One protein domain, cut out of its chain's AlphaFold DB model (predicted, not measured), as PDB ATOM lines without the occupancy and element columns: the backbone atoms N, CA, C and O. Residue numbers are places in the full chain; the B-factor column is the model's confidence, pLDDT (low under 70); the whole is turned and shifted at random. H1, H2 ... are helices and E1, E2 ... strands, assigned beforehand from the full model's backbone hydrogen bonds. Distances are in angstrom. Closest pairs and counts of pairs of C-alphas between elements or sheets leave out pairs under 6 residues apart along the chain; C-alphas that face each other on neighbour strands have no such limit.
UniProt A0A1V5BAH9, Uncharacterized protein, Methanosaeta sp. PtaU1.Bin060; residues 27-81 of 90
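This is residues 27 to 81 of the 90 residues of an uncharacterized protein of Methanosaeta sp. PtaU1.Bin060 (UniProt A0A1V5BAH9). Helices H2 and H3 meet at their first residues as an L, and a small hairpin of strands, E1 and E2, packs at that corner with E2. The 55 printed residues hold H1, E1, E2, H2, H3, in a mixed class of helices and strands, with under half in these elements. The antiparallel sheet is E1 - E2. The whole is compact, radius of gyration of the C-alphas 10.5 A, spanning 32 by 25 by 17 A.

Find C-alpha 27 at (116.494, 117.993, 95.750), where H1, residues 27 to 30, begins. E1, 34 to 36, and E2, 45 to 47, follow. H2, 57 to 66, runs 14.5 A; H3, 73 to 79, runs 9.8 A to C-alpha 79 at (102.589, 124.798, 94.196).

In the hairpin E1 and E2, find N 36 and O 45 2.8 A apart. H2 touches H3, about perpendicular at 84 degrees; their closest C-alphas, Arg 57 and Pro 73, are 6.6 A apart. H1 is close to H2 but not clearly touching, closest C-alphas Val 30 and Ser 64, 6.1 A. In H2 and H3 every O i to N i+4 pair is within hydrogen-bond range; H1 is too short for one.

The printed part has no cut, no long link and no printed residue under pLDDT 70.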
ATOM      1  N   GLU A  27     117.902 117.587  95.757       90.06
ATOM      2  CA  GLU A  27     116.494 117.993  95.750       90.06
ATOM      3  C   GLU A  27     115.968 118.304  97.154       90.06
ATOM      4  O   GLU A  27     115.354 119.351  97.371       90.06
ATOM      5  N   ASP A  28     116.265 117.447  98.128       89.06
ATOM      6  CA  ASP A  28     115.842 117.634  99.514       89.06
ATOM      7  C   ASP A  28     116.594 118.786 100.189       89.06
ATOM      8  O   ASP A  28     116.043 119.440 101.066       89.06
ATOM      9  N   GLN A  29     117.838 119.064  99.784       89.44
ATOM     10  CA  GLN A  29     118.606 120.201 100.301       89.44
ATOM     11  C   GLN A  29     118.054 121.530  99.773       89.44
ATOM     12  O   GLN A  29     117.947 122.497 100.530       89.44
ATOM     13  N   VAL A  30     117.690 121.591  98.485       92.94
ATOM     14  CA  VAL A  30     117.183 122.818  97.844       92.94
ATOM     15  C   VAL A  30     115.698 123.063  98.088       92.94
ATOM     16  O   VAL A  30     115.237 124.192  97.918       92.94
ATOM     17  N   THR A  31     114.941 122.050  98.508       94.06
ATOM     18  CA  THR A  31     113.509 122.175  98.797       94.06
ATOM     19  C   THR A  31     113.281 122.999 100.068       94.06
ATOM     20  O   THR A  31     113.700 122.578 101.142       94.06
ATOM     21  N   PRO A  32     112.626 124.170 100.000       95.12
ATOM     22  CA  PRO A  32     112.459 125.021 101.172       95.12
ATOM     23  C   PRO A  32     111.547 124.358 102.211       95.12
ATOM     24  O   PRO A  32     110.482 123.845 101.876       95.12
ATOM     25  N   ASN A  33     111.929 124.413 103.488       94.06
ATOM     26  CA  ASN A  33     111.168 123.789 104.585       94.06
ATOM     27  C   ASN A  33     110.510 124.803 105.538       94.06
ATOM     28  O   ASN A  33     109.800 124.421 106.469       94.06
ATOM     29  N   GLY A  34     110.718 126.103 105.320       93.31
ATOM     30  CA  GLY A  34     110.089 127.144 106.124       93.31
ATOM     31  C   GLY A  34     110.269 128.547 105.558       93.31
ATOM     32  O   GLY A  34     111.117 128.795 104.703       93.31
ATOM     33  N   SER A  35     109.470 129.482 106.068       94.62
ATOM     34  CA  SER A  35     109.655 130.914 105.831       94.62
ATOM     35  C   SER A  35     109.432 131.706 107.117       94.62
ATOM     36  O   SER A  35     108.687 131.275 107.998       94.62
ATOM     37  N   ARG A  36     110.072 132.870 107.233       93.62
ATOM     38  CA  ARG A  36     109.888 133.800 108.353       93.62
ATOM     39  C   ARG A  36     109.944 135.239 107.868       93.62
ATOM     40  O   ARG A  36     110.661 135.550 106.924       93.62
ATOM     41  N   PHE A  37     109.238 136.116 108.561       93.62
ATOM     42  CA  PHE A  37     109.366 137.554 108.388       93.62
ATOM     43  C   PHE A  37     109.559 138.163 109.774       93.62
ATOM     44  O   PHE A  37     108.633 138.163 110.585       93.62
ATOM     45  N   LEU A  38     110.795 138.556 110.086       89.25
ATOM     46  CA  LEU A  38     111.157 139.122 111.384       89.25
ATOM     47  C   LEU A  38     111.208 140.646 111.298       89.25
ATOM     48  O   LEU A  38     111.520 141.195 110.251       89.25
ATOM     49  N   ALA A  39     110.996 141.332 112.424       88.06
ATOM     50  CA  ALA A  39     111.083 142.796 112.481       88.06
ATOM     51  C   ALA A  39     112.478 143.348 112.124       88.06
ATOM     52  O   ALA A  39     112.601 144.503 111.727       88.06
ATOM     53  N   VAL A  40     113.524 142.533 112.292       88.50
ATOM     54  CA  VAL A  40     114.910 142.877 111.940       88.50
ATOM     55  C   VAL A  40     115.239 142.605 110.471       88.50
ATOM     56  O   VAL A  40     116.192 143.179 109.947       88.50
ATOM     57  N   ASP A  41     114.463 141.743 109.810       84.44
ATOM     58  CA  ASP A  41     114.693 141.359 108.424       84.44
ATOM     59  C   ASP A  41     114.001 142.386 107.510       84.44
ATOM     60  O   ASP A  41     112.857 142.781 107.736       84.44
ATOM     61  N   LYS A  42     114.690 142.839 106.456       83.69
ATOM     62  CA  LYS A  42     114.105 143.784 105.483       83.69
ATOM     63  C   LYS A  42     113.030 143.136 104.608       83.69
ATOM     64  O   LYS A  42     112.189 143.835 104.050       83.69
ATOM     65  N   GLU A  43     113.076 141.815 104.479       91.69
ATOM     66  CA  GLU A  43     112.176 141.009 103.662       91.69
ATOM     67  C   GLU A  43     111.990 139.611 104.266       91.69
ATOM     68  O   GLU A  43     112.631 139.245 105.252       91.69
ATOM     69  N   ARG A  44     111.075 138.826 103.691       93.69
ATOM     70  CA  ARG A  44     110.825 137.447 104.114       93.69
ATOM     71  C   ARG A  44     112.009 136.551 103.762       93.69
ATOM     72  O   ARG A  44     112.429 136.486 102.611       93.69
ATOM     73  N   MET A  45     112.464 135.798 104.755       96.06
ATOM     74  CA  MET A  45     113.541 134.825 104.625       96.06
ATOM     75  C   MET A  45     112.965 133.413 104.492       96.06
ATOM     76  O   MET A  45     111.955 133.075 105.115       96.06
ATOM     77  N   TYR A  46     113.643 132.571 103.724       95.94
ATOM     78  CA  TYR A  46     113.279 131.188 103.434       95.94
ATOM     79  C   TYR A  46     114.379 130.259 103.920       95.94
ATOM     80  O   TYR A  46     115.566 130.545 103.751       95.94
ATOM     81  N   ARG A  47     113.979 129.159 104.552       96.19
ATOM     82  CA  ARG A  47     114.907 128.182 105.110       96.19
ATOM     83  C   ARG A  47     115.197 127.093 104.090       96.19
ATOM     84  O   ARG A  47     114.259 126.547 103.507       96.19
ATOM     85  N   THR A  48     116.477 126.791 103.891       95.25
ATOM     86  CA  THR A  48     116.918 125.687 103.029       95.25
ATOM     87  C   THR A  48     116.437 124.344 103.567       95.25
ATOM     88  O   THR A  48     116.181 124.202 104.767       95.25
ATOM     89  N   GLY A  49     116.301 123.349 102.696       91.19
ATOM     90  CA  GLY A  49     115.785 122.030 103.061       91.19
ATOM     91  C   GLY A  49     116.678 121.268 104.032       91.19
ATOM     92  O   GLY A  49     116.175 120.595 104.932       91.19
ATOM     93  N   ASP A  50     117.991 121.492 103.951       87.81
ATOM     94  CA  ASP A  50     118.975 121.028 104.941       87.81
ATOM     95  C   ASP A  50     118.921 121.804 106.276       87.81
ATOM     96  O   ASP A  50     119.589 121.456 107.250       87.81
ATOM     97  N   GLY A  51     118.130 122.877 106.335       90.25
ATOM     98  CA  GLY A  51     117.878 123.672 107.527       90.25
ATOM     99  C   GLY A  51     119.015 124.598 107.953       90.25
ATOM    100  O   GLY A  51     118.871 125.222 109.015       90.25
ATOM    101  N   LYS A  52     120.102 124.701 107.175       90.44
ATOM    102  CA  LYS A  52     121.335 125.413 107.557       90.44
ATOM    103  C   LYS A  52     121.299 126.910 107.277       90.44
ATOM    104  O   LYS A  52     121.921 127.671 108.015       90.44
ATOM    105  N   LEU A  53     120.591 127.336 106.233       94.12
ATOM    106  CA  LEU A  53     120.602 128.723 105.774       94.12
ATOM    107  C   LEU A  53     119.205 129.340 105.813       94.12
ATOM    108  O   LEU A  53     118.192 128.672 105.599       94.12
ATOM    109  N   TRP A  54     119.180 130.648 106.068       95.81
ATOM    110  CA  TRP A  54     118.030 131.519 105.862       95.81
ATOM    111  C   TRP A  54     118.407 132.534 104.793       95.81
ATOM    112  O   TRP A  54     119.330 133.315 105.004       95.81
ATOM    113  N   LEU A  55     117.705 132.509 103.666       96.12
ATOM    114  CA  LEU A  55     118.025 133.314 102.488       96.12
ATOM    115  C   LEU A  55     116.806 134.139 102.074       96.12
ATOM    116  O   LEU A  55     115.673 133.665 102.188       96.12
ATOM    117  N   SER A  56     117.019 135.352 101.574       95.69
ATOM    118  CA  SER A  56     115.984 136.088 100.837       95.69
ATOM    119  C   SER A  56     115.557 135.315  99.584       95.69
ATOM    120  O   SER A  56     116.211 134.351  99.177       95.69
ATOM    121  N   ARG A  57     114.467 135.728  98.924       94.88
ATOM    122  CA  ARG A  57     113.998 135.047  97.698       94.88
ATOM    123  C   ARG A  57     115.088 135.003  96.623       94.88
ATOM    124  O   ARG A  57     115.306 133.961  96.005       94.88
ATOM    125  N   GLU A  58     115.752 136.132  96.394       95.00
ATOM    126  CA  GLU A  58     116.756 136.257  95.336       95.00
ATOM    127  C   GLU A  58     118.049 135.518  95.692       95.00
ATOM    128  O   GLU A  58     118.602 134.823  94.840       95.00
ATOM    129  N   GLU A  59     118.476 135.566  96.959       96.50
ATOM    130  CA  GLU A  59     119.602 134.756  97.441       96.50
ATOM    131  C   GLU A  59     119.309 133.259  97.317       96.50
ATOM    132  O   GLU A  59     120.177 132.506  96.887       96.50
ATOM    133  N   TYR A  60     118.085 132.820  97.626       97.06
ATOM    134  CA  TYR A  60     117.693 131.414  97.518       97.06
ATOM    135  C   TYR A  60     117.756 130.920  96.067       97.06
ATOM    136  O   TYR A  60     118.289 129.841  95.787       97.06
ATOM    137  N   LYS A  61     117.253 131.718  95.119       96.56
ATOM    138  CA  LYS A  61     117.311 131.397  93.686       96.56
ATOM    139  C   LYS A  61     118.747 131.340  93.174       96.56
ATOM    140  O   LYS A  61     119.083 130.424  92.431       96.56
ATOM    141  N   ALA A  62     119.588 132.295  93.571       97.06
ATOM    142  CA  ALA A  62     120.997 132.311  93.187       97.06
ATOM    143  C   ALA A  62     121.745 131.095  93.752       97.06
ATOM    144  O   ALA A  62     122.352 130.348  92.990       97.06
ATOM    145  N   TRP A  63     121.612 130.848  95.055       96.31
ATOM    146  CA  TRP A  63     122.231 129.721  95.749       96.31
ATOM    147  C   TRP A  63     121.824 128.373  95.144       96.31
ATOM    148  O   TRP A  63     122.673 127.544  94.823       96.31
ATOM    149  N   SER A  64     120.525 128.157  94.937       95.12
ATOM    150  CA  SER A  64     120.030 126.904  94.366       95.12
ATOM    151  C   SER A  64     120.527 126.722  92.922       95.12
ATOM    152  O   SER A  64     121.008 125.642  92.563       95.12
ATOM    153  N   ARG A  65     120.531 127.792  92.108       96.06
ATOM    154  CA  ARG A  65     121.093 127.779  90.747       96.06
ATOM    155  C   ARG A  65     122.569 127.372  90.737       96.06
ATOM    156  O   ARG A  65     122.960 126.597  89.867       96.06
ATOM    157  N   GLU A  66     123.378 127.849  91.682       94.81
ATOM    158  CA  GLU A  66     124.794 127.461  91.806       94.81
ATOM    159  C   GLU A  66     124.980 125.971  92.120       94.81
ATOM    160  O   GLU A  66     125.974 125.371  91.708       94.81
ATOM    161  N   LEU A  67     124.010 125.352  92.795       90.50
ATOM    162  CA  LEU A  67     123.983 123.909  93.045       90.50
ATOM    163  C   LEU A  67     123.449 123.094  91.855       90.50
ATOM    164  O   LEU A  67     123.487 121.866  91.891       90.50
ATOM    165  N   GLY A  68     122.981 123.754  90.792       92.50
ATOM    166  CA  GLY A  68     122.457 123.116  89.583       92.50
ATOM    167  C   GLY A  68     120.934 122.956  89.550       92.50
ATOM    168  O   GLY A  68     120.424 122.316  88.633       92.50
ATOM    169  N   MET A  69     120.197 123.541  90.502       90.06
ATOM    170  CA  MET A  69     118.729 123.517  90.526       90.06
ATOM    171  C   MET A  69     118.171 124.909  90.802       90.06
ATOM    172  O   MET A  69     118.340 125.425  91.888       90.06
ATOM    173  N   GLU A  70     117.448 125.532  89.879       93.50
ATOM    174  CA  GLU A  70     116.845 126.839  90.165       93.50
ATOM    175  C   GLU A  70     115.501 126.681  90.893       93.50
ATOM    176  O   GLU A  70     114.497 126.303  90.284       93.50
ATOM    177  N   VAL A  71     115.474 126.982  92.194       95.06
ATOM    178  CA  VAL A  71     114.265 126.907  93.026       95.06
ATOM    179  C   VAL A  71     113.841 128.302  93.470       95.06
ATOM    180  O   VAL A  71     114.569 129.003  94.171       95.06
ATOM    181  N   ASP A  72     112.619 128.692  93.101       95.94
ATOM    182  CA  ASP A  72     111.945 129.852  93.684       95.94
ATOM    183  C   ASP A  72     111.078 129.388  94.868       95.94
ATOM    184  O   ASP A  72     110.105 128.649  94.656       95.94
ATOM    185  N   PRO A  73     111.389 129.804  96.109       94.44
ATOM    186  CA  PRO A  73     110.696 129.295  97.283       94.44
ATOM    187  C   PRO A  73     109.221 129.709  97.330       94.44
ATOM    188  O   PRO A  73     108.391 128.951  97.825       94.44
ATOM    189  N   ILE A  74     108.855 130.862  96.765       94.12
ATOM    190  CA  ILE A  74     107.459 131.318  96.713       94.12
ATOM    191  C   ILE A  74     106.661 130.424  95.766       94.12
ATOM    192  O   ILE A  74     105.571 129.958  96.107       94.12
ATOM    193  N   VAL A  75     107.220 130.150  94.585       94.06
ATOM    194  CA  VAL A  75     106.606 129.244  93.604       94.06
ATOM    195  C   VAL A  75     106.497 127.830  94.173       94.06
ATOM    196  O   VAL A  75     105.484 127.168  93.965       94.06
ATOM    197  N   TRP A  76     107.502 127.370  94.920       94.12
ATOM    198  CA  TRP A  76     107.446 126.071  95.585       94.12
ATOM    199  C   TRP A  76     106.300 126.003  96.602       94.12
ATOM    200  O   TRP A  76     105.416 125.158  96.462       94.12
ATOM    201  N   PHE A  77     106.247 126.931  97.565       93.44
ATOM    202  CA  PHE A  77     105.211 126.932  98.606       93.44
ATOM    203  C   PHE A  77     103.805 127.014  98.005       93.44
ATOM    204  O   PHE A  77     102.920 126.251  98.393       93.44
ATOM    205  N   THR A  78     103.614 127.883  97.013       92.38
ATOM    206  CA  THR A  78     102.323 128.024  96.322       92.38
ATOM    207  C   THR A  78     101.923 126.767  95.548       92.38
ATOM    208  O   THR A  78     100.762 126.367  95.617       92.38
ATOM    209  N   ARG A  79     102.858 126.086  94.869       93.69
ATOM    210  CA  ARG A  79     102.589 124.798  94.196       93.69
ATOM    211  C   ARG A  79     102.233 123.681  95.173       93.69
ATOM    212  O   ARG A  79     101.416 122.832  94.836       93.69
ATOM    213  N   MET A  80     102.801 123.712  96.375       92.88
ATOM    214  CA  MET A  80     102.487 122.776  97.459       92.88
ATOM    215  C   MET A  80     101.189 123.125  98.207       92.88
ATOM    216  O   MET A  80     100.823 122.446  99.163       92.88
ATOM    217  N   GLY A  81     100.470 124.168  97.778       91.75
ATOM    218  CA  GLY A  81      99.186 124.565  98.354       91.75
ATOM    219  C   GLY A  81      99.296 125.430  99.610       91.75
ATOM    220  O   GLY A  81      98.285 125.665 100.272       91.75
TER     221      GLY A  81